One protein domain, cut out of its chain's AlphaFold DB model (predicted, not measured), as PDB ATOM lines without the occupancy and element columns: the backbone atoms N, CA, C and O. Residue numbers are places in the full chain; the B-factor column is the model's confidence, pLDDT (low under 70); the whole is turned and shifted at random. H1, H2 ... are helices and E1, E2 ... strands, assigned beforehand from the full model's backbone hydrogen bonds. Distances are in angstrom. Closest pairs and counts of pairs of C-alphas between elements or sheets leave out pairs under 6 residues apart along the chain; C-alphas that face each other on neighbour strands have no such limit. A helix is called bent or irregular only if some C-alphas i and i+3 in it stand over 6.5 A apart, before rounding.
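What this domain is: This is residues 7 to 183 of the 460 residues of the protein "ATPase_AAA_core domain-containing protein" of Methylovulum psychrotolerans (UniProt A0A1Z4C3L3). A narrow ribbon of two long antiparallel strands, E4 and E5, bridges two lobes. One lobe gathers the helical hairpin H3 and H4 and the crossed pair H5 and H6; the other, looser one has the bent helix H1, whose second arm crosses the ribbon, with short H2, strand E3 and long loops. The printed part has 177 residues, in the order E1 E2 E3 H1 H2 E4 H3 H4 E5 H5 H6, a mixed class of six named helices and five named strands. The sheet runs E2 E1 E4 E5; E1, E4 and E5 are antiparallel neighbours in turn. The whole is compact by its radius of gyration of the C-alphas, 18.3 A, but elongated, spanning 54 by 32 by 30 A.

Where its parts are: E4 is residues 82 to 88, 20.3 A long, and E5 residues 124 to 130, 19.7 A. E1 is residues 7 to 9, from C-alpha 7 at (181.124, 186.684, 179.494); E2 is residues 19 to 21 and E3 residues 27 to 31. H1, residues 38 to 57, was assigned as one helix by its hydrogen bonds but is bent, with C-alphas 47 and 50 6.9 A apart. Its arms are H1a, residues 38 to 47, 14.7 A, and H1b, residues 50 to 57, 10.7 A. H2 is residues 61 to 65, H3 residues 90 to 98, H4 residues 104 to 117, 20.0 A, and H5 residues 152 to 163, 16.1 A. H6, residues 170 to 182, 16.1 A, ends at C-alpha 182 (188.641, 169.815, 181.947). H2, H3 and H6 are irregular: C-alphas 61 and 64 are 7.1 A apart, 91 and 94 7.1 A, 172 and 175 7.2 A.

How they stand to each other: N 84 and O 128 of E4 and E5 are 2.9 A apart, within hydrogen-bond range; so are N 7 and O 85 of E1 and E4, at 2.8 A. E2 and E1 meet only at a point, C-alphas 20 and 7 facing each other at 4.1 A. E3 pairs with no named strand. H1b is on the sheet at a height of 9.5 A, across the strands at 80 degrees to E4 on the local plane; its closest C-alpha to E4 is Phe 52, 6.8 A from Ile 84. H1a and H1b stand at a steep tilt of 59 degrees. H1b and H2 only just touch, with 3 pairs of C-alphas within 8 A, the closest Ser 54 and Asp 62, 7.0 A. H4 only grazes the sheet, with residues 114 to 117. H3 and H4 form a helical hairpin, touching at a shallow tilt of 29 degrees, opposite ways; their closest C-alphas, Ala 97 and Thr 107, are 5.6 A apart. H5 and H6 touch at a steep tilt of 48 degrees, the same way, closest at the C-alphas of Trp 159 and Thr 178, 5.3 A. H4 and H5 are close but not clearly touching, the closest C-alphas, Asn 106 and Leu 158, at 6.3 A. Every O i to N i+4 pair is within hydrogen-bond range in H1b, H4 and H5; the counts are 5 of 6 in H1a, 3 of 5 in H3, 6 of 9 in H6 and 0 of 1 in H2, whose O i to N i+3 count is 0 of 2.

The domain as a whole: The two farthest C-alphas, of Asn 34 and Gln 166, are 56.5 A apart. The printed part has no cut. The links H2 to E4 and E5 to H5 are long. Mean pLDDT of the printed part is 83.9; residues 59 to 73, 75 to 80 and 144 to 145 are under 70.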
ATOM      1  N   GLY A   7     181.357 186.139 180.820       94.44
ATOM      2  CA  GLY A   7     181.124 186.684 179.494       94.44
ATOM      3  C   GLY A   7     179.798 186.217 178.926       94.44
ATOM      4  O   GLY A   7     179.295 185.160 179.314       94.44
ATOM      5  N   PHE A   8     179.220 187.006 178.030       94.56
ATOM      6  CA  PHE A   8     177.947 186.686 177.399       94.56
ATOM      7  C   PHE A   8     177.773 187.372 176.037       94.56
ATOM      8  O   PHE A   8     178.493 188.311 175.706       94.56
ATOM      9  N   SER A   9     176.830 186.869 175.239       92.44
ATOM     10  CA  SER A   9     176.372 187.477 173.978       92.44
ATOM     11  C   SER A   9     174.926 187.068 173.690       92.44
ATOM     12  O   SER A   9     174.431 186.107 174.292       92.44
ATOM     13  N   GLY A  10     174.264 187.786 172.783       87.44
ATOM     14  CA  GLY A  10     172.889 187.519 172.368       87.44
ATOM     15  C   GLY A  10     171.867 187.914 173.432       87.44
ATOM     16  O   GLY A  10     170.952 187.150 173.715       87.44
ATOM     17  N   TYR A  11     172.037 189.075 174.069       88.19
ATOM     18  CA  TYR A  11     171.114 189.552 175.103       88.19
ATOM     19  C   TYR A  11     170.851 191.053 174.972       88.19
ATOM     20  O   TYR A  11     171.737 191.877 175.213       88.19
ATOM     21  N   ARG A  12     169.604 191.414 174.656       87.69
ATOM     22  CA  ARG A  12     169.113 192.795 174.534       87.69
ATOM     23  C   ARG A  12     169.998 193.688 173.669       87.69
ATOM     24  O   ARG A  12     169.947 193.597 172.456       87.69
ATOM     25  N   SER A  13     170.790 194.587 174.253       87.88
ATOM     26  CA  SER A  13     171.667 195.490 173.495       87.88
ATOM     27  C   SER A  13     173.003 194.850 173.101       87.88
ATOM     28  O   SER A  13     173.729 195.411 172.287       87.88
ATOM     29  N   PHE A  14     173.328 193.676 173.643       89.56
ATOM     30  CA  PHE A  14     174.535 192.921 173.324       89.56
ATOM     31  C   PHE A  14     174.254 191.936 172.189       89.56
ATOM     32  O   PHE A  14     173.470 190.999 172.356       89.56
ATOM     33  N   GLY A  15     174.899 192.168 171.044       86.56
ATOM     34  CA  GLY A  15     174.773 191.339 169.847       86.56
ATOM     35  C   GLY A  15     175.519 190.009 169.943       86.56
ATOM     36  O   GLY A  15     175.686 189.450 171.024       86.56
ATOM     37  N   ASN A  16     175.966 189.489 168.799       86.12
ATOM     38  CA  ASN A  16     176.633 188.182 168.709       86.12
ATOM     39  C   ASN A  16     178.080 188.173 169.218       86.12
ATOM     40  O   ASN A  16     178.615 187.100 169.510       86.12
ATOM     41  N   ASP A  17     178.699 189.345 169.328       88.50
ATOM     42  CA  ASP A  17     180.063 189.473 169.823       88.50
ATOM     43  C   ASP A  17     180.119 189.136 171.316       88.50
ATOM     44  O   ASP A  17     179.345 189.648 172.127       88.50
ATOM     45  N   LEU A  18     181.042 188.241 171.681       90.81
ATOM     46  CA  LEU A  18     181.230 187.825 173.064       90.81
ATOM     47  C   LEU A  18     181.836 188.968 173.876       90.81
ATOM     48  O   LEU A  18     183.013 189.296 173.730       90.81
ATOM     49  N   VAL A  19     181.050 189.496 174.805       92.69
ATOM     50  CA  VAL A  19     181.524 190.433 175.815       92.69
ATOM     51  C   VAL A  19     182.099 189.657 176.991       92.69
ATOM     52  O   VAL A  19     181.497 188.685 177.443       92.69
ATOM     53  N   LYS A  20     183.253 190.088 177.506       93.50
ATOM     54  CA  LYS A  20     183.921 189.503 178.675       93.50
ATOM     55  C   LYS A  20     184.084 190.565 179.758       93.50
ATOM     56  O   LYS A  20     184.621 191.634 179.496       93.50
ATOM     57  N   ILE A  21     183.633 190.257 180.969       94.50
ATOM     58  CA  ILE A  21     183.697 191.133 182.140       94.50
ATOM     59  C   ILE A  21     184.510 190.410 183.216       94.50
ATOM     60  O   ILE A  21     184.043 189.462 183.853       94.50
ATOM     61  N   GLY A  22     185.758 190.832 183.379       92.12
ATOM     62  CA  GLY A  22     186.696 190.309 184.365       92.12
ATOM     63  C   GLY A  22     188.117 190.851 184.135       92.12
ATOM     64  O   GLY A  22     188.371 191.404 183.063       92.12
ATOM     65  N   PRO A  23     189.038 190.682 185.098       92.38
ATOM     66  CA  PRO A  23     188.804 190.128 186.432       92.38
ATOM     67  C   PRO A  23     187.911 191.035 187.277       92.38
ATOM     68  O   PRO A  23     187.930 192.249 187.130       92.38
ATOM     69  N   LEU A  24     187.078 190.438 188.126       93.94
ATOM     70  CA  LEU A  24     186.203 191.175 189.032       93.94
ATOM     71  C   LEU A  24     186.881 191.396 190.383       93.94
ATOM     72  O   LEU A  24     187.660 190.568 190.852       93.94
ATOM     73  N   LYS A  25     186.518 192.497 191.041       93.56
ATOM     74  CA  LYS A  25     186.865 192.796 192.434       93.56
ATOM     75  C   LYS A  25     185.615 192.826 193.306       93.56
ATOM     76  O   LYS A  25     184.505 192.528 192.858       93.56
ATOM     77  N   LYS A  26     185.793 193.192 194.578       93.75
ATOM     78  CA  LYS A  26     184.681 193.461 195.495       93.75
ATOM     79  C   LYS A  26     183.798 194.606 194.996       93.75
ATOM     80  O   LYS A  26     182.585 194.505 195.116       93.75
ATOM     81  N   ILE A  27     184.391 195.653 194.420       94.75
ATOM     82  CA  ILE A  27     183.690 196.811 193.854       94.75
ATOM     83  C   ILE A  27     183.985 196.881 192.355       94.75
ATOM     84  O   ILE A  27     185.151 196.907 191.957       94.75
ATOM     85  N   ASN A  28     182.935 196.912 191.533       95.19
ATOM     86  CA  ASN A  28     183.033 196.985 190.077       95.19
ATOM     87  C   ASN A  28     182.111 198.093 189.559       95.19
ATOM     88  O   ASN A  28     180.916 198.101 189.864       95.19
ATOM     89  N   PHE A  29     182.646 199.012 188.763       94.56
ATOM     90  CA  PHE A  29     181.886 200.079 188.125       94.56
ATOM     91  C   PHE A  29     181.656 199.762 186.652       94.56
ATOM     92  O   PHE A  29     182.597 199.523 185.902       94.56
ATOM     93  N   ILE A  30     180.398 199.808 186.235       94.88
ATOM     94  CA  ILE A  30     179.963 199.739 184.846       94.88
ATOM     95  C   ILE A  30     179.620 201.169 184.429       94.88
ATOM     96  O   ILE A  30     178.611 201.732 184.862       94.88
ATOM     97  N   ILE A  31     180.476 201.768 183.613       92.56
ATOM     98  CA  ILE A  31     180.439 203.198 183.300       92.56
ATOM     99  C   ILE A  31     180.187 203.400 181.816       92.56
ATOM    100  O   ILE A  31     180.663 202.631 180.995       92.56
ATOM    101  N   GLY A  32     179.445 204.440 181.463       91.00
ATOM    102  CA  GLY A  32     179.207 204.821 180.075       91.00
ATOM    103  C   GLY A  32     178.052 205.806 179.960       91.00
ATOM    104  O   GLY A  32     177.346 206.068 180.941       91.00
ATOM    105  N   GLN A  33     177.831 206.330 178.757       88.00
ATOM    106  CA  GLN A  33     176.726 207.251 178.477       88.00
ATOM    107  C   GLN A  33     175.350 206.620 178.751       88.00
ATOM    108  O   GLN A  33     175.200 205.408 178.946       88.00
ATOM    109  N   ASN A  34     174.305 207.440 178.797       85.19
ATOM    110  CA  ASN A  34     172.942 206.933 178.941       85.19
ATOM    111  C   ASN A  34     172.550 206.097 177.717       85.19
ATOM    112  O   ASN A  34     172.989 206.364 176.604       85.19
ATOM    113  N   ASN A  35     171.730 205.067 177.937       84.94
ATOM    114  CA  ASN A  35     171.201 204.171 176.898       84.94
ATOM    115  C   ASN A  35     172.211 203.246 176.186       84.94
ATOM    116  O   ASN A  35     171.814 202.512 175.289       84.94
ATOM    117  N   VAL A  36     173.473 203.172 176.621       89.88
ATOM    118  CA  VAL A  36     174.484 202.267 176.021       89.88
ATOM    119  C   VAL A  36     174.367 200.797 176.454       89.88
ATOM    120  O   VAL A  36     175.161 199.972 176.015       89.88
ATOM    121  N   GLY A  37     173.411 200.444 177.323       89.62
ATOM    122  CA  GLY A  37     173.176 199.056 177.760       89.62
ATOM    123  C   GLY A  37     173.727 198.667 179.140       89.62
ATOM    124  O   GLY A  37     173.736 197.485 179.470       89.62
ATOM    125  N   LYS A  38     174.140 199.630 179.979       92.12
ATOM    126  CA  LYS A  38     174.666 199.380 181.341       92.12
ATOM    127  C   LYS A  38     173.737 198.501 182.196       92.12
ATOM    128  O   LYS A  38     174.155 197.455 182.686       92.12
ATOM    129  N   SER A  39     172.459 198.874 182.292       91.50
ATOM    130  CA  SER A  39     171.435 198.111 183.022       91.50
ATOM    131  C   SER A  39     171.206 196.709 182.456       91.50
ATOM    132  O   SER A  39     170.824 195.801 183.187       91.50
ATOM    133  N   ASN A  40     171.471 196.476 181.164       91.88
ATOM    134  CA  ASN A  40     171.348 195.136 180.586       91.88
ATOM    135  C   ASN A  40     172.413 194.178 181.139       91.88
ATOM    136  O   ASN A  40     172.132 192.993 181.255       91.88
ATOM    137  N   ILE A  41     173.589 194.663 181.550       93.88
ATOM    138  CA  ILE A  41     174.602 193.811 182.196       93.88
ATOM    139  C   ILE A  41     174.104 193.331 183.565       93.88
ATOM    140  O   ILE A  41     174.161 192.138 183.860       93.88
ATOM    141  N   ILE A  42     173.570 194.247 184.382       92.56
ATOM    142  CA  ILE A  42     172.992 193.913 185.693       92.56
ATOM    143  C   ILE A  42     171.801 192.957 185.530       92.56
ATOM    144  O   ILE A  42     171.744 191.919 186.188       92.56
ATOM    145  N   ASN A  43     170.883 193.263 184.609       90.81
ATOM    146  CA  ASN A  43     169.708 192.430 184.345       90.81
ATOM    147  C   ASN A  43     170.089 191.035 183.832       90.81
ATOM    148  O   ASN A  43     169.483 190.042 184.236       90.81
ATOM    149  N   PHE A  44     171.114 190.937 182.979       91.75
ATOM    150  CA  PHE A  44     171.650 189.650 182.551       91.75
ATOM    151  C   PHE A  44     172.138 188.842 183.756       91.75
ATOM    152  O   PHE A  44     171.790 187.670 183.898       91.75
ATOM    153  N   MET A  45     172.914 189.462 184.642       90.75
ATOM    154  CA  MET A  45     173.472 188.778 185.803       90.75
ATOM    155  C   MET A  45     172.390 188.311 186.785       90.75
ATOM    156  O   MET A  45     172.466 187.185 187.266       90.75
ATOM    157  N   ALA A  46     171.368 189.129 187.041       88.50
ATOM    158  CA  ALA A  46     170.296 188.774 187.968       88.50
ATOM    159  C   ALA A  46     169.346 187.707 187.408       88.50
ATOM    160  O   ALA A  46     169.009 186.749 188.099       88.50
ATOM    161  N   TYR A  47     168.931 187.848 186.147       85.69
ATOM    162  CA  TYR A  47     167.814 187.065 185.610       85.69
ATOM    163  C   TYR A  47     168.232 185.985 184.609       85.69
ATOM    164  O   TYR A  47     167.521 184.994 184.441       85.69
ATOM    165  N   ARG A  48     169.376 186.141 183.928       86.00
ATOM    166  CA  ARG A  48     169.783 185.253 182.825       86.00
ATOM    167  C   ARG A  48     170.971 184.354 183.159       86.00
ATOM    168  O   ARG A  48     170.979 183.192 182.752       86.00
ATOM    169  N   TYR A  49     171.942 184.850 183.922       90.00
ATOM    170  CA  TYR A  49     173.145 184.104 184.292       90.00
ATOM    171  C   TYR A  49     172.849 182.763 184.996       90.00
ATOM    172  O   TYR A  49     173.400 181.750 184.547       90.00
ATOM    173  N   PRO A  50     171.950 182.679 186.006       88.00
ATOM    174  CA  PRO A  50     171.647 181.406 186.667       88.00
ATOM    175  C   PRO A  50     171.097 180.355 185.692       88.00
ATOM    176  O   PRO A  50     171.445 179.175 185.768       88.00
ATOM    177  N   TYR A  51     170.286 180.798 184.727       84.25
ATOM    178  CA  TYR A  51     169.686 179.939 183.710       84.25
ATOM    179  C   TYR A  51     170.695 179.436 182.672       84.25
ATOM    180  O   TYR A  51     170.685 178.260 182.300       84.25
ATOM    181  N   PHE A  52     171.600 180.298 182.204       87.88
ATOM    182  CA  PHE A  52     172.672 179.864 181.304       87.88
ATOM    183  C   PHE A  52     173.596 178.871 182.010       87.88
ATOM    184  O   PHE A  52     173.943 177.837 181.438       87.88
ATOM    185  N   LEU A  53     173.914 179.108 183.285       88.44
ATOM    186  CA  LEU A  53     174.723 178.188 184.078       88.44
ATOM    187  C   LEU A  53     174.041 176.825 184.289       88.44
ATOM    188  O   LEU A  53     174.710 175.793 184.189       88.44
ATOM    189  N   SER A  54     172.734 176.786 184.568       84.94
ATOM    190  CA  SER A  54     171.997 175.520 184.716       84.94
ATOM    191  C   SER A  54     171.893 174.761 183.388       84.94
ATOM    192  O   SER A  54     172.064 173.539 183.361       84.94
ATOM    193  N   SER A  55     171.737 175.486 182.277       84.94
ATOM    194  CA  SER A  55     171.705 174.923 180.923       84.94
ATOM    195  C   SER A  55     173.047 174.318 180.503       84.94
ATOM    196  O   SER A  55     173.061 173.229 179.934       84.94
ATOM    197  N   VAL A  56     174.173 174.949 180.856       86.56
ATOM    198  CA  VAL A  56     175.531 174.390 180.670       86.56
ATOM    199  C   VAL A  56     175.750 173.119 181.507       86.56
ATOM    200  O   VAL A  56     176.511 172.229 181.126       86.56
ATOM    201  N   LYS A  57     175.087 172.995 182.663       83.19
ATOM    202  CA  LYS A  57     175.177 171.797 183.516       83.19
ATOM    203  C   LYS A  57     174.277 170.648 183.064       83.19
ATOM    204  O   LYS A  57     174.443 169.543 183.573       83.19
ATOM    205  N   GLY A  58     173.353 170.888 182.132       74.06
ATOM    206  CA  GLY A  58     172.365 169.897 181.699       74.06
ATOM    207  C   GLY A  58     171.250 169.636 182.721       74.06
ATOM    208  O   GLY A  58     170.519 168.656 182.585       74.06
ATOM    209  N   SER A  59     171.093 170.492 183.737       64.56
ATOM    210  CA  SER A  59     170.043 170.349 184.751       64.56
ATOM    211  C   SER A  59     168.704 170.862 184.210       64.56
ATOM    212  O   SER A  59     168.543 172.047 183.930       64.56
ATOM    213  N   THR A  60     167.717 169.975 184.075       53.91
ATOM    214  CA  THR A  60     166.368 170.288 183.560       53.91
ATOM    215  C   THR A  60     165.421 170.902 184.597       53.91
ATOM    216  O   THR A  60     164.365 171.407 184.215       53.91
ATOM    217  N   SER A  61     165.773 170.884 185.887       52.03
ATOM    218  CA  SER A  61     164.878 171.272 186.990       52.03
ATOM    219  C   SER A  61     164.537 172.767 187.034       52.03
ATOM    220  O   SER A  61     163.399 173.100 187.345       52.03
ATOM    221  N   ASP A  62     165.460 173.654 186.646       50.50
ATOM    222  CA  ASP A  62     165.270 175.117 186.729       50.50
ATOM    223  C   ASP A  62     164.657 175.753 185.472       50.50
ATOM    224  O   ASP A  62     164.407 176.956 185.432       50.50
ATOM    225  N   ARG A  63     164.353 174.966 184.430       51.94
ATOM    226  CA  ARG A  63     163.793 175.504 183.174       51.94
ATOM    227  C   ARG A  63     162.362 176.044 183.307       51.94
ATOM    228  O   ARG A  63     161.880 176.690 182.384       51.94
ATOM    229  N   ARG A  64     161.659 175.756 184.410       44.38
ATOM    230  CA  ARG A  64     160.207 175.997 184.548       44.38
ATOM    231  C   ARG A  64     159.814 177.386 185.061       44.38
ATOM    232  O   ARG A  64     158.651 177.734 184.916       44.38
ATOM    233  N   ASN A  65     160.748 178.179 185.589       46.75
ATOM    234  CA  ASN A  65     160.460 179.514 186.138       46.75
ATOM    235  C   ASN A  65     161.021 180.667 185.289       46.75
ATOM    236  O   ASN A  65     161.184 181.775 185.792       46.75
ATOM    237  N   LEU A  66     161.334 180.434 184.009       54.03
ATOM    238  CA  LEU A  66     161.823 181.499 183.136       54.03
ATOM    239  C   LEU A  66     160.672 182.244 182.460       54.03
ATOM    240  O   LEU A  66     160.086 181.762 181.490       54.03
ATOM    241  N   THR A  67     160.409 183.464 182.914       53.19
ATOM    242  CA  THR A  67     159.686 184.460 182.121       53.19
ATOM    243  C   THR A  67     160.674 185.062 181.120       53.19
ATOM    244  O   THR A  67     161.307 186.081 181.378       53.19
ATOM    245  N   ILE A  68     160.878 184.389 179.983       60.44
ATOM    246  CA  ILE A  68     161.601 184.989 178.853       60.44
ATOM    247  C   ILE A  68     160.643 185.947 178.171       60.44
ATOM    248  O   ILE A  68     159.629 185.525 177.615       60.44
ATOM    249  N   HIS A  69     160.970 187.231 178.196       61.56
ATOM    250  CA  HIS A  69     160.252 188.205 177.394       61.56
ATOM    251  C   HIS A  69     160.861 188.243 175.994       61.56
ATOM    252  O   HIS A  69     162.079 188.203 175.851       61.56
ATOM    253  N   ALA A  70     160.030 188.381 174.960       58.16
ATOM    254  CA  ALA A  70     160.497 188.554 173.578       58.16
ATOM    255  C   ALA A  70     161.442 189.765 173.408       58.16
ATOM    256  O   ALA A  70     162.189 189.848 172.442       58.16
ATOM    257  N   THR A  71     161.433 190.697 174.364       60.34
ATOM    258  CA  THR A  71     162.331 191.858 174.433       60.34
ATOM    259  C   THR A  71     163.728 191.542 174.971       60.34
ATOM    260  O   THR A  71     164.566 192.437 175.011       60.34
ATOM    261  N   ASP A  72     163.979 190.322 175.454       67.12
ATOM    262  CA  ASP A  72     165.300 189.918 175.953       67.12
ATOM    263  C   ASP A  72     166.267 189.518 174.836       67.12
ATOM    264  O   ASP A  72     167.481 189.517 175.053       67.12
ATOM    265  N   ASP A  73     165.745 189.208 173.653       66.88
ATOM    266  CA  ASP A  73     166.558 188.889 172.489       66.88
ATOM    267  C   ASP A  73     167.131 190.162 171.864       66.88
ATOM    268  O   ASP A  73     166.524 191.237 171.889       66.88
ATOM    269  N   HIS A  74     168.340 190.046 171.315       71.00
ATOM    270  CA  HIS A  74     168.939 191.150 170.582       71.00
ATOM    271  C   HIS A  74     168.197 191.364 169.265       71.00
ATOM    272  O   HIS A  74     168.125 190.465 168.427       71.00
ATOM    273  N   ILE A  75     167.667 192.571 169.076       64.94
ATOM    274  CA  ILE A  75     166.949 192.942 167.857       64.94
ATOM    275  C   ILE A  75     167.990 193.225 166.767       64.94
ATOM    276  O   ILE A  75     168.529 194.327 166.686       64.94
ATOM    277  N   SER A  76     168.287 192.222 165.940       64.25
ATOM    278  CA  SER A  76     169.119 192.358 164.738       64.25
ATOM    279  C   SER A  76     168.603 191.474 163.603       64.25
ATOM    280  O   SER A  76     167.901 190.497 163.855       64.25
ATOM    281  N   ASP A  77     169.007 191.771 162.368       55.28
ATOM    282  CA  ASP A  77     168.647 190.995 161.167       55.28
ATOM    283  C   ASP A  77     169.275 189.582 161.131       55.28
ATOM    284  O   ASP A  77     168.981 188.783 160.241       55.28
ATOM    285  N   SER A  78     170.148 189.254 162.089       61.91
ATOM    286  CA  SER A  78     170.831 187.961 162.196       61.91
ATOM    287  C   SER A  78     170.312 187.133 163.371       61.91
ATOM    288  O   SER A  78     170.002 187.677 164.429       61.91
ATOM    289  N   ILE A  79     170.268 185.805 163.204       65.69
ATOM    290  CA  ILE A  79     169.931 184.872 164.289       65.69
ATOM    291  C   ILE A  79     170.956 185.062 165.413       65.69
ATOM    292  O   ILE A  79     172.157 184.861 165.208       65.69
ATOM    293  N   SER A  80     170.490 185.477 166.590       68.19
ATOM    294  CA  SER A  80     171.356 185.700 167.741       68.19
ATOM    295  C   SER A  80     171.862 184.369 168.292       68.19
ATOM    296  O   SER A  80     171.082 183.531 168.740       68.19
ATOM    297  N   THR A  81     173.177 184.175 168.284       82.75
ATOM    298  CA  THR A  81     173.825 183.057 168.972       82.75
ATOM    299  C   THR A  81     174.034 183.423 170.432       82.75
ATOM    300  O   THR A  81     174.732 184.392 170.727       82.75
ATOM    301  N   TYR A  82     173.479 182.633 171.346       89.44
ATOM    302  CA  TYR A  82     173.678 182.842 172.774       89.44
ATOM    303  C   TYR A  82     175.005 182.224 173.188       89.44
ATOM    304  O   TYR A  82     175.262 181.046 172.921       89.44
ATOM    305  N   ARG A  83     175.840 182.994 173.885       92.81
ATOM    306  CA  ARG A  83     177.059 182.468 174.512       92.81
ATOM    307  C   ARG A  83     177.106 182.833 175.981       92.81
ATOM    308  O   ARG A  83     176.663 183.914 176.359       92.81
ATOM    309  N   ILE A  84     177.698 181.952 176.779       94.25
ATOM    310  CA  ILE A  84     178.155 182.236 178.138       94.25
ATOM    311  C   ILE A  84     179.607 181.804 178.274       94.25
ATOM    312  O   ILE A  84     179.988 180.743 177.787       94.25
ATOM    313  N   SER A  85     180.426 182.624 178.917       94.44
ATOM    314  CA  SER A  85     181.847 182.357 179.093       94.44
ATOM    315  C   SER A  85     182.249 182.476 180.556       94.44
ATOM    316  O   SER A  85     181.800 183.386 181.255       94.44
ATOM    317  N   PHE A  86     183.093 181.557 181.022       94.56
ATOM    318  CA  PHE A  86     183.602 181.548 182.390       94.56
ATOM    319  C   PHE A  86     185.133 181.626 182.388       94.56
ATOM    320  O   PHE A  86     185.771 180.807 181.717       94.56
ATOM    321  N   PRO A  87     185.727 182.576 183.130       94.12
ATOM    322  CA  PRO A  87     187.169 182.710 183.195       94.12
ATOM    323  C   PRO A  87     187.788 181.704 184.166       94.12
ATOM    324  O   PRO A  87     187.243 181.432 185.237       94.12
ATOM    325  N   LEU A  88     188.969 181.218 183.803       92.88
ATOM    326  CA  LEU A  88     189.945 180.598 184.686       92.88
ATOM    327  C   LEU A  88     191.235 181.410 184.553       92.88
ATOM    328  O   LEU A  88     191.887 181.374 183.510       92.88
ATOM    329  N   PHE A  89     191.555 182.189 185.583       92.12
ATOM    330  CA  PHE A  89     192.704 183.090 185.552       92.12
ATOM    331  C   PHE A  89     194.011 182.332 185.743       92.12
ATOM    332  O   PHE A  89     194.047 181.309 186.430       92.12
ATOM    333  N   LYS A  90     195.100 182.872 185.188       90.50
ATOM    334  CA  LYS A  90     196.427 182.239 185.177       90.50
ATOM    335  C   LYS A  90     196.869 181.685 186.535       90.50
ATOM    336  O   LYS A  90     197.390 180.576 186.615       90.50
ATOM    337  N   ASN A  91     196.645 182.453 187.600       89.19
ATOM    338  CA  ASN A  91     197.067 182.101 188.959       89.19
ATOM    339  C   ASN A  91     196.261 180.938 189.566       89.19
ATOM    340  O   ASN A  91     196.724 180.302 190.510       89.19
ATOM    341  N   ASP A  92     195.079 180.649 189.020       90.25
ATOM    342  CA  ASP A  92     194.183 179.598 189.501       90.25
ATOM    343  C   ASP A  92     194.319 178.293 188.698       90.25
ATOM    344  O   ASP A  92     193.801 177.262 189.126       90.25
ATOM    345  N   ILE A  93     195.023 178.308 187.556       89.81
ATOM    346  CA  ILE A  93     195.148 177.156 186.644       89.81
ATOM    347  C   ILE A  93     195.736 175.934 187.354       89.81
ATOM    348  O   ILE A  93     195.173 174.841 187.266       89.81
ATOM    349  N   ASP A  94     196.852 176.106 188.064       89.44
ATOM    350  CA  ASP A  94     197.570 174.982 188.672       89.44
ATOM    351  C   ASP A  94     196.768 174.368 189.831       89.44
ATOM    352  O   ASP A  94     196.654 173.144 189.937       89.44
ATOM    353  N   ASN A  95     196.129 175.213 190.649       90.00
ATOM    354  CA  ASN A  95     195.230 174.776 191.719       90.00
ATOM    355  C   ASN A  95     194.005 174.047 191.146       90.00
ATOM    356  O   ASN A  95     193.624 172.984 191.631       90.00
ATOM    357  N   TYR A  96     193.422 174.574 190.066       89.56
ATOM    358  CA  TYR A  96     192.292 173.950 189.385       89.56
ATOM    359  C   TYR A  96     192.647 172.579 188.792       89.56
ATOM    360  O   TYR A  96     191.841 171.646 188.858       89.56
ATOM    361  N   ALA A  97     193.848 172.436 188.225       87.81
ATOM    362  CA  ALA A  97     194.333 171.155 187.726       87.81
ATOM    363  C   ALA A  97     194.518 170.142 188.870       87.81
ATOM    364  O   ALA A  97     194.118 168.985 188.730       87.81
ATOM    365  N   ALA A  98     195.069 170.574 190.011       88.19
ATOM    366  CA  ALA A  98     195.274 169.726 191.185       88.19
ATOM    367  C   ALA A  98     193.954 169.233 191.811       88.19
ATOM    368  O   ALA A  98     193.846 168.062 192.179       88.19
ATOM    369  N   ASP A  99     192.922 170.080 191.842       87.00
ATOM    370  CA  ASP A  99     191.588 169.770 192.384       87.00
ATOM    371  C   ASP A  99     190.875 168.598 191.683       87.00
ATOM    372  O   ASP A  99     189.912 168.035 192.213       87.00
ATOM    373  N   LYS A 100     191.329 168.200 190.487       80.75
ATOM    374  CA  LYS A 100     190.778 167.049 189.756       80.75
ATOM    375  C   LYS A 100     191.145 165.700 190.394       80.75
ATOM    376  O   LYS A 100     190.567 164.694 189.988       80.75
ATOM    377  N   ASN A 101     192.037 165.665 191.395       77.50
ATOM    378  CA  ASN A 101     192.467 164.456 192.117       77.50
ATOM    379  C   ASN A 101     192.978 163.334 191.190       77.50
ATOM    380  O   ASN A 101     192.667 162.157 191.377       77.50
ATOM    381  N   LEU A 102     193.750 163.711 190.172       80.62
ATOM    382  CA  LEU A 102     194.384 162.788 189.231       80.62
ATOM    383  C   LEU A 102     195.838 162.514 189.633       80.62
ATOM    384  O   LEU A 102     196.410 163.207 190.479       80.62
ATOM    385  N   ASP A 103     196.453 161.496 189.026       83.25
ATOM    386  CA  ASP A 103     197.871 161.218 189.245       83.25
ATOM    387  C   ASP A 103     198.761 162.404 188.807       83.25
ATOM    388  O   ASP A 103     198.383 163.166 187.911       83.25
ATOM    389  N   PRO A 104     199.966 162.565 189.395       83.69
ATOM    390  CA  PRO A 104     200.813 163.736 189.150       83.69
ATOM    391  C   PRO A 104     201.154 163.983 187.675       83.69
ATOM    392  O   PRO A 104     201.334 165.131 187.267       83.69
ATOM    393  N   PHE A 105     201.243 162.919 186.869       83.44
ATOM    394  CA  PHE A 105     201.509 163.041 185.440       83.44
ATOM    395  C   PHE A 105     200.314 163.675 184.720       83.44
ATOM    396  O   PHE A 105     200.489 164.674 184.025       83.44
ATOM    397  N   ASN A 106     199.102 163.157 184.934       84.19
ATOM    398  CA  ASN A 106     197.887 163.705 184.328       84.19
ATOM    399  C   ASN A 106     197.578 165.133 184.804       84.19
ATOM    400  O   ASN A 106     197.209 165.972 183.984       84.19
ATOM    401  N   THR A 107     197.812 165.447 186.080       86.75
ATOM    402  CA  THR A 107     197.659 166.810 186.614       86.75
ATOM    403  C   THR A 107     198.584 167.809 185.908       86.75
ATOM    404  O   THR A 107     198.135 168.871 185.479       86.75
ATOM    405  N   ASN A 108     199.858 167.452 185.704       86.88
ATOM    406  CA  ASN A 108     200.816 168.295 184.979       86.88
ATOM    407  C   ASN A 108     200.434 168.450 183.495       86.88
ATOM    408  O   ASN A 108     200.514 169.543 182.935       86.88
ATOM    409  N   THR A 109     199.967 167.374 182.857       86.69
ATOM    410  CA  THR A 109     199.480 167.427 181.471       86.69
ATOM    411  C   THR A 109     198.284 168.369 181.340       86.69
ATOM    412  O   THR A 109     198.282 169.214 180.449       86.69
ATOM    413  N   ILE A 110     197.310 168.308 182.256       87.81
ATOM    414  CA  ILE A 110     196.159 169.225 182.273       87.81
ATOM    415  C   ILE A 110     196.613 170.670 182.459       87.81
ATOM    416  O   ILE A 110     196.204 171.523 181.677       87.81
ATOM    417  N   ALA A 111     197.477 170.951 183.440       88.75
ATOM    418  CA  ALA A 111     197.987 172.303 183.662       88.75
ATOM    419  C   ALA A 111     198.656 172.859 182.394       88.75
ATOM    420  O   ALA A 111     198.353 173.971 181.973       88.75
ATOM    421  N   LYS A 112     199.490 172.063 181.713       88.06
ATOM    422  CA  LYS A 112     200.115 172.457 180.441       88.06
ATOM    423  C   LYS A 112     199.102 172.717 179.321       88.06
ATOM    424  O   LYS A 112     199.280 173.681 178.582       88.06
ATOM    425  N   ILE A 113     198.052 171.895 179.195       87.88
ATOM    426  CA  ILE A 113     196.958 172.140 178.233       87.88
ATOM    427  C   ILE A 113     196.282 173.476 178.546       87.88
ATOM    428  O   ILE A 113     196.074 174.285 177.649       87.88
ATOM    429  N   LEU A 114     195.957 173.714 179.817       88.12
ATOM    430  CA  LEU A 114     195.299 174.935 180.264       88.12
ATOM    431  C   LEU A 114     196.178 176.168 180.000       88.12
ATOM    432  O   LEU A 114     195.713 177.115 179.376       88.12
ATOM    433  N   HIS A 115     197.463 176.133 180.357       88.75
ATOM    434  CA  HIS A 115     198.398 177.223 180.049       88.75
ATOM    435  C   HIS A 115     198.524 177.486 178.540       88.75
ATOM    436  O   HIS A 115     198.672 178.637 178.140       88.75
ATOM    437  N   TYR A 116     198.424 176.454 177.693       87.12
ATOM    438  CA  TYR A 116     198.415 176.615 176.232       87.12
ATOM    439  C   TYR A 116     197.113 177.235 175.698       87.12
ATOM    440  O   TYR A 116     197.128 177.938 174.692       87.12
ATOM    441  N   LEU A 117     195.985 176.979 176.366       86.00
ATOM    442  CA  LEU A 117     194.676 177.554 176.042       86.00
ATOM    443  C   LEU A 117     194.523 179.019 176.473       86.00
ATOM    444  O   LEU A 117     193.541 179.657 176.087       86.00
ATOM    445  N   GLY A 118     195.443 179.529 177.294       84.69
ATOM    446  CA  GLY A 118     195.428 180.906 177.770       84.69
ATOM    447  C   GLY A 118     195.562 181.919 176.632       84.69
ATOM    448  O   GLY A 118     196.215 181.674 175.619       84.69
ATOM    449  N   ASP A 119     194.937 183.079 176.806       84.50
ATOM    450  CA  ASP A 119     195.111 184.226 175.920       84.50
ATOM    451  C   ASP A 119     196.471 184.925 176.140       84.50
ATOM    452  O   ASP A 119     197.363 184.412 176.817       84.50
ATOM    453  N   ALA A 120     196.659 186.119 175.567       83.25
ATOM    454  CA  ALA A 120     197.903 186.885 175.707       83.25
ATOM    455  C   ALA A 120     198.273 187.214 177.169       83.25
ATOM    456  O   ALA A 120     199.451 187.414 177.468       83.25
ATOM    457  N   ASN A 121     197.291 187.245 178.078       82.12
ATOM    458  CA  ASN A 121     197.501 187.469 179.508       82.12
ATOM    459  C   ASN A 121     197.700 186.148 180.279       82.12
ATOM    460  O   ASN A 121     198.097 186.163 181.447       82.12
ATOM    461  N   GLY A 122     197.500 185.007 179.616       84.56
ATOM    462  CA  GLY A 122     197.531 183.672 180.205       84.56
ATOM    463  C   GLY A 122     196.213 183.268 180.867       84.56
ATOM    464  O   GLY A 122     196.198 182.285 181.605       84.56
ATOM    465  N   ASP A 123     195.129 184.005 180.618       90.25
ATOM    466  CA  ASP A 123     193.807 183.710 181.160       90.25
ATOM    467  C   ASP A 123     192.986 182.893 180.162       90.25
ATOM    468  O   ASP A 123     193.069 183.084 178.948       90.25
ATOM    469  N   ILE A 124     192.160 181.977 180.662       91.50
ATOM    470  CA  ILE A 124     191.359 181.082 179.821       91.50
ATOM    471  C   ILE A 124     189.891 181.447 179.960       91.50
ATOM    472  O   ILE A 124     189.383 181.597 181.067       91.50
ATOM    473  N   TRP A 125     189.178 181.522 178.839       92.75
ATOM    474  CA  TRP A 125     187.743 181.789 178.810       92.75
ATOM    475  C   TRP A 125     186.995 180.617 178.182       92.75
ATOM    476  O   TRP A 125     186.927 180.486 176.958       92.75
ATOM    477  N   PHE A 126     186.408 179.767 179.025       93.44
ATOM    478  CA  PHE A 126     185.611 178.632 178.569       93.44
ATOM    479  C   PHE A 126     184.248 179.117 178.103       93.44
ATOM    480  O   PHE A 126     183.403 179.483 178.921       93.44
ATOM    481  N   THR A 127     184.052 179.134 176.788       94.00
ATOM    482  CA  THR A 127     182.851 179.678 176.150       94.00
ATOM    483  C   THR A 127     181.930 178.553 175.722       94.00
ATOM    484  O   THR A 127     182.340 177.645 175.012       94.00
ATOM    485  N   TYR A 128     180.674 178.627 176.129       93.50
ATOM    486  CA  TYR A 128     179.625 177.694 175.763       93.50
ATOM    487  C   TYR A 128     178.608 178.430 174.902       93.50
ATOM    488  O   TYR A 128     178.235 179.560 175.225       93.50
ATOM    489  N   LYS A 129     178.148 177.798 173.825       92.94
ATOM    490  CA  LYS A 129     177.211 178.379 172.862       92.94
ATOM    491  C   LYS A 129     175.945 177.552 172.710       92.94
ATOM    492  O   LYS A 129     175.984 176.327 172.840       92.94
ATOM    493  N   SER A 130     174.857 178.233 172.378       89.62
ATOM    494  CA  SER A 130     173.605 177.629 171.945       89.62
ATOM    495  C   SER A 130     172.958 178.468 170.843       89.62
ATOM    496  O   SER A 130     173.009 179.700 170.876       89.62
ATOM    497  N   SER A 131     172.334 177.799 169.874       84.56
ATOM    498  CA  SER A 131     171.555 178.453 168.812       84.56
ATOM    499  C   SER A 131     170.159 178.846 169.294       84.56
ATOM    500  O   SER A 131     169.532 179.733 168.725       84.56
ATOM    501  N   ASN A 132     169.672 178.188 170.350       79.94
ATOM    502  CA  ASN A 132     168.370 178.431 170.948       79.94
ATOM    503  C   ASN A 132     168.490 178.437 172.475       79.94
ATOM    504  O   ASN A 132     169.125 177.573 173.078       79.94
ATOM    505  N   ILE A 133     167.836 179.390 173.125       75.62
ATOM    506  CA  ILE A 133     167.874 179.545 174.576       75.62
ATOM    507  C   ILE A 133     167.310 178.339 175.343       75.62
ATOM    508  O   ILE A 133     167.643 178.150 176.511       75.62
ATOM    509  N   TYR A 134     166.470 177.520 174.706       77.00
ATOM    510  CA  TYR A 134     165.893 176.304 175.293       77.00
ATOM    511  C   TYR A 134     166.755 175.046 175.080       77.00
ATOM    512  O   TYR A 134     166.515 174.006 175.704       77.00
ATOM    513  N   GLU A 135     167.767 175.133 174.216       81.12
ATOM    514  CA  GLU A 135     168.704 174.051 173.923       81.12
ATOM    515  C   GLU A 135     169.884 174.041 174.911       81.12
ATOM    516  O   GLU A 135     170.223 175.066 175.509       81.12
ATOM    517  N   PRO A 136     170.498 172.866 175.154       83.88
ATOM    518  CA  PRO A 136     171.681 172.783 175.996       83.88
ATOM    519  C   PRO A 136     172.857 173.519 175.345       83.88
ATOM    520  O   PRO A 136     173.090 173.422 174.144       83.88
ATOM    521  N   PHE A 137     173.632 174.216 176.169       88.69
ATOM    522  CA  PHE A 137     174.828 174.907 175.712       88.69
ATOM    523  C   PHE A 137     175.982 173.912 175.546       88.69
ATOM    524  O   PHE A 137     176.289 173.149 176.463       88.69
ATOM    525  N   SER A 138     176.647 173.952 174.394       89.88
ATOM    526  CA  SER A 138     177.834 173.140 174.092       89.88
ATOM    527  C   SER A 138     179.104 173.980 174.163       89.88
ATOM    528  O   SER A 138     179.083 175.148 173.773       89.88
ATOM    529  N   LEU A 139     180.209 173.400 174.632       90.56
ATOM    530  CA  LEU A 139     181.496 174.089 174.681       90.56
ATOM    531  C   LEU A 139     181.982 174.431 173.261       90.56
ATOM    532  O   LEU A 139     182.037 173.576 172.380       90.56
ATOM    533  N   GLU A 140     182.337 175.692 173.042       87.31
ATOM    534  CA  GLU A 140     182.947 176.189 171.815       87.31
ATOM    535  C   GLU A 140     184.463 175.986 171.903       87.31
ATOM    536  O   GLU A 140     185.161 176.700 172.620       87.31
ATOM    537  N   ILE A 141     184.964 174.971 171.194       77.12
ATOM    538  CA  ILE A 141     186.370 174.564 171.223       77.12
ATOM    539  C   ILE A 141     186.961 174.729 169.826       77.12
ATOM    540  O   ILE A 141     186.427 174.180 168.863       77.12
ATOM    541  N   ASN A 142     188.093 175.426 169.722       72.94
ATOM    542  CA  ASN A 142     188.949 175.347 168.542       72.94
ATOM    543  C   ASN A 142     190.037 174.295 168.797       72.94
ATOM    544  O   ASN A 142     190.937 174.509 169.608       72.94
ATOM    545  N   THR A 143     189.921 173.136 168.151       70.56
ATOM    546  CA  THR A 143     190.804 171.985 168.384       70.56
ATOM    547  C   THR A 143     192.050 171.988 167.501       70.56
ATOM    548  O   THR A 143     192.996 171.262 167.805       70.56
ATOM    549  N   ASP A 144     192.106 172.812 166.452       68.81
ATOM    550  CA  ASP A 144     193.143 172.714 165.417       68.81
ATOM    551  C   ASP A 144     194.539 173.093 165.921       68.81
ATOM    552  O   ASP A 144     195.530 172.477 165.532       68.81
ATOM    553  N   ASN A 145     194.625 174.035 166.861       69.06
ATOM    554  CA  ASN A 145     195.910 174.507 167.384       69.06
ATOM    555  C   ASN A 145     196.501 173.584 168.468       69.06
ATOM    556  O   ASN A 145     197.702 173.608 168.714       69.06
ATOM    557  N   ILE A 146     195.683 172.744 169.110       75.94
ATOM    558  CA  ILE A 146     196.067 171.994 170.321       75.94
ATOM    559  C   ILE A 146     196.619 170.596 169.990       75.94
ATOM    560  O   ILE A 146     197.322 169.989 170.801       75.94
ATOM    561  N   LYS A 147     196.359 170.093 168.775       76.06
ATOM    562  CA  LYS A 147     196.773 168.750 168.325       76.06
ATOM    563  C   LYS A 147     198.272 168.498 168.489       76.06
ATOM    564  O   LYS A 147     198.663 167.407 168.879       76.06
ATOM    565  N   ASN A 148     199.092 169.523 168.258       77.56
ATOM    566  CA  ASN A 148     200.552 169.410 168.264       77.56
ATOM    567  C   ASN A 148     201.193 169.602 169.648       77.56
ATOM    568  O   ASN A 148     202.415 169.533 169.759       77.56
ATOM    569  N   VAL A 149     200.406 169.869 170.694       78.56
ATOM    570  CA  VAL A 149     200.947 170.145 172.036       78.56
ATOM    571  C   VAL A 149     201.452 168.862 172.708       78.56
ATOM    572  O   VAL A 149     202.438 168.899 173.442       78.56
ATOM    573  N   PHE A 150     200.814 167.722 172.428       81.31
ATOM    574  CA  PHE A 150     201.181 166.411 172.970       81.31
ATOM    575  C   PHE A 150     201.103 165.327 171.899       81.31
ATOM    576  O   PHE A 150     200.386 165.459 170.909       81.31
ATOM    577  N   ASP A 151     201.821 164.229 172.122       85.12
ATOM    578  CA  ASP A 151     201.732 163.038 171.289       85.12
ATOM    579  C   ASP A 151     200.385 162.313 171.461       85.12
ATOM    580  O   ASP A 151     199.691 162.439 172.474       85.12
ATOM    581  N   ALA A 152     200.029 161.511 170.458       84.81
ATOM    582  CA  ALA A 152     198.777 160.762 170.414       84.81
ATOM    583  C   ALA A 152     198.562 159.856 171.644       84.81
ATOM    584  O   ALA A 152     197.438 159.758 172.137       84.81
ATOM    585  N   ASN A 153     199.625 159.240 172.180       86.31
ATOM    586  CA  ASN A 153     199.509 158.345 173.335       86.31
ATOM    587  C   ASN A 153     199.214 159.127 174.619       86.31
ATOM    588  O   ASN A 153     198.406 158.683 175.435       86.31
ATOM    589  N   SER A 154     199.832 160.299 174.798       85.25
ATOM    590  CA  SER A 154     199.531 161.194 175.921       85.25
ATOM    591  C   SER A 154     198.076 161.669 175.900       85.25
ATOM    592  O   SER A 154     197.411 161.629 176.938       85.25
ATOM    593  N   TRP A 155     197.551 162.035 174.722       87.88
ATOM    594  CA  TRP A 155     196.136 162.386 174.553       87.88
ATOM    595  C   TRP A 155     195.203 161.222 174.877       87.88
ATOM    596  O   TRP A 155     194.274 161.391 175.664       87.88
ATOM    597  N   GLN A 156     195.466 160.035 174.327       88.69
ATOM    598  CA  GLN A 156     194.655 158.848 174.590       88.69
ATOM    599  C   GLN A 156     194.677 158.466 176.076       88.69
ATOM    600  O   GLN A 156     193.636 158.149 176.652       88.69
ATOM    601  N   ARG A 157     195.846 158.525 176.729       87.25
ATOM    602  CA  ARG A 157     195.983 158.217 178.157       87.25
ATOM    603  C   ARG A 157     195.178 159.186 179.018       87.25
ATOM    604  O   ARG A 157     194.436 158.735 179.888       87.25
ATOM    605  N   LEU A 158     195.301 160.490 178.772       87.56
ATOM    606  CA  LEU A 158     194.554 161.498 179.523       87.56
ATOM    607  C   LEU A 158     193.045 161.354 179.290       87.56
ATOM    608  O   LEU A 158     192.275 161.327 180.249       87.56
ATOM    609  N   TRP A 159     192.635 161.188 178.032       90.62
ATOM    610  CA  TRP A 159     191.241 160.976 177.659       90.62
ATOM    611  C   TRP A 159     190.658 159.734 178.337       90.62
ATOM    612  O   TRP A 159     189.664 159.840 179.048       90.62
ATOM    613  N   SER A 160     191.321 158.579 178.212       88.25
ATOM    614  CA  SER A 160     190.863 157.322 178.820       88.25
ATOM    615  C   SER A 160     190.748 157.412 180.345       88.25
ATOM    616  O   SER A 160     189.838 156.830 180.935       88.25
ATOM    617  N   CYS A 161     191.616 158.194 180.995       87.81
ATOM    618  CA  CYS A 161     191.541 158.463 182.427       87.81
ATOM    619  C   CYS A 161     190.304 159.300 182.801       87.81
ATOM    620  O   CYS A 161     189.630 158.994 183.786       87.81
ATOM    621  N   LEU A 162     189.981 160.324 182.006       86.94
ATOM    622  CA  LEU A 162     188.875 161.248 182.269       86.94
ATOM    623  C   LEU A 162     187.503 160.669 181.898       86.94
ATOM    624  O   LEU A 162     186.539 160.865 182.638       86.94
ATOM    625  N   THR A 163     187.401 159.960 180.772       87.81
ATOM    626  CA  THR A 163     186.128 159.458 180.224       87.81
ATOM    627  C   THR A 163     185.860 157.994 180.562       87.81
ATOM    628  O   THR A 163     184.718 157.548 180.467       87.81
ATOM    629  N   ARG A 164     186.889 157.248 181.000       86.69
ATOM    630  CA  ARG A 164     186.865 155.786 181.220       86.69
ATOM    631  C   ARG A 164     186.571 154.975 179.953       86.69
ATOM    632  O   ARG A 164     186.124 153.832 180.046       86.69
ATOM    633  N   GLN A 165     186.823 155.552 178.781       88.75
ATOM    634  CA  GLN A 165     186.675 154.896 177.482       88.75
ATOM    635  C   GLN A 165     188.044 154.486 176.913       88.75
ATOM    636  O   GLN A 165     189.080 154.990 177.345       88.75
ATOM    637  N   GLN A 166     188.064 153.529 175.977       84.31
ATOM    638  CA  GLN A 166     189.308 152.948 175.439       84.31
ATOM    639  C   GLN A 166     189.465 153.101 173.918       84.31
ATOM    640  O   GLN A 166     190.595 153.176 173.433       84.31
ATOM    641  N   GLU A 167     188.363 153.214 173.175       85.00
ATOM    642  CA  GLU A 167     188.358 153.336 171.714       85.00
ATOM    643  C   GLU A 167     187.930 154.736 171.279       85.00
ATOM    644  O   GLU A 167     186.897 155.237 171.709       85.00
ATOM    645  N   GLY A 168     188.709 155.370 170.405       84.69
ATOM    646  CA  GLY A 168     188.389 156.695 169.892       84.69
ATOM    647  C   GLY A 168     189.423 157.187 168.889       84.69
ATOM    648  O   GLY A 168     190.426 156.528 168.624       84.69
ATOM    649  N   ASN A 169     189.169 158.370 168.342       87.88
ATOM    650  CA  ASN A 169     190.066 159.066 167.424       87.88
ATOM    651  C   ASN A 169     190.458 160.418 168.036       87.88
ATOM    652  O   ASN A 169     189.638 161.037 168.719       87.88
ATOM    653  N   ILE A 170     191.683 160.874 167.766       84.56
ATOM    654  CA  ILE A 170     192.227 162.141 168.261       84.56
ATOM    655  C   ILE A 170     191.324 163.352 167.983       84.56
ATOM    656  O   ILE A 170     191.085 164.151 168.888       84.56
ATOM    657  N   ASP A 171     190.774 163.445 166.772       84.50
ATOM    658  CA  ASP A 171     190.003 164.598 166.301       84.50
ATOM    659  C   ASP A 171     188.551 164.570 166.774       84.50
ATOM    660  O   ASP A 171     187.977 165.615 167.070       84.50
ATOM    661  N   ALA A 172     187.956 163.378 166.836       84.56
ATOM    662  CA  ALA A 172     186.539 163.215 167.147       84.56
ATOM    663  C   ALA A 172     186.265 163.014 168.645       84.56
ATOM    664  O   ALA A 172     185.223 163.445 169.126       84.56
ATOM    665  N   HIS A 173     187.190 162.383 169.377       87.19
ATOM    666  CA  HIS A 173     186.958 161.941 170.755       87.19
ATOM    667  C   HIS A 173     188.039 162.458 171.704       87.19
ATOM    668  O   HIS A 173     187.730 163.197 172.637       87.19
ATOM    669  N   TRP A 174     189.318 162.134 171.466       88.50
ATOM    670  CA  TRP A 174     190.343 162.333 172.497       88.50
ATOM    671  C   TRP A 174     190.528 163.800 172.874       88.50
ATOM    672  O   TRP A 174     190.498 164.118 174.060       88.50
ATOM    673  N   ILE A 175     190.680 164.702 171.900       87.00
ATOM    674  CA  ILE A 175     190.854 166.134 172.182       87.00
ATOM    675  C   ILE A 175     189.531 166.790 172.611       87.00
ATOM    676  O   ILE A 175     189.514 167.382 173.696       87.00
ATOM    677  N   PRO A 176     188.420 166.695 171.844       87.56
ATOM    678  CA  PRO A 176     187.186 167.399 172.196       87.56
ATOM    679  C   PRO A 176     186.630 166.993 173.564       87.56
ATOM    680  O   PRO A 176     186.259 167.858 174.360       87.56
ATOM    681  N   GLU A 177     186.610 165.695 173.879       89.56
ATOM    682  CA  GLU A 177     186.054 165.212 175.145       89.56
ATOM    683  C   GLU A 177     186.983 165.482 176.327       89.56
ATOM    684  O   GLU A 177     186.495 165.810 177.409       89.56
ATOM    685  N   THR A 178     188.308 165.416 176.133       89.88
ATOM    686  CA  THR A 178     189.267 165.820 177.174       89.88
ATOM    687  C   THR A 178     189.082 167.287 177.524       89.88
ATOM    688  O   THR A 178     188.944 167.613 178.702       89.88
ATOM    689  N   ILE A 179     189.019 168.169 176.517       88.81
ATOM    690  CA  ILE A 179     188.811 169.605 176.734       88.81
ATOM    691  C   ILE A 179     187.466 169.845 177.428       88.81
ATOM    692  O   ILE A 179     187.412 170.590 178.402       88.81
ATOM    693  N   ASN A 180     186.400 169.164 177.001       88.94
ATOM    694  CA  ASN A 180     185.095 169.263 177.650       88.94
ATOM    695  C   ASN A 180     185.116 168.783 179.118       88.94
ATOM    696  O   ASN A 180     184.474 169.385 179.977       88.94
ATOM    697  N   ALA A 181     185.886 167.738 179.443       87.81
ATOM    698  CA  ALA A 181     186.019 167.215 180.806       87.81
ATOM    699  C   ALA A 181     186.848 168.127 181.737       87.81
ATOM    700  O   ALA A 181     186.598 168.194 182.951       87.81
ATOM    701  N   ILE A 182     187.835 168.843 181.191       90.00
ATOM    702  CA  ILE A 182     188.641 169.815 181.947       90.00
ATOM    703  C   ILE A 182     188.055 171.228 181.915       90.00
ATOM    704  O   ILE A 182     188.531 172.075 182.664       90.00
ATOM    705  N   ALA A 183     187.033 171.488 181.098       90.25
ATOM    706  CA  ALA A 183     186.462 172.816 180.956       90.25
ATOM    707  C   ALA A 183     185.913 173.353 182.278       90.25
ATOM    708  O   ALA A 183     185.171 172.682 183.009       90.25
TER     709      ALA A 183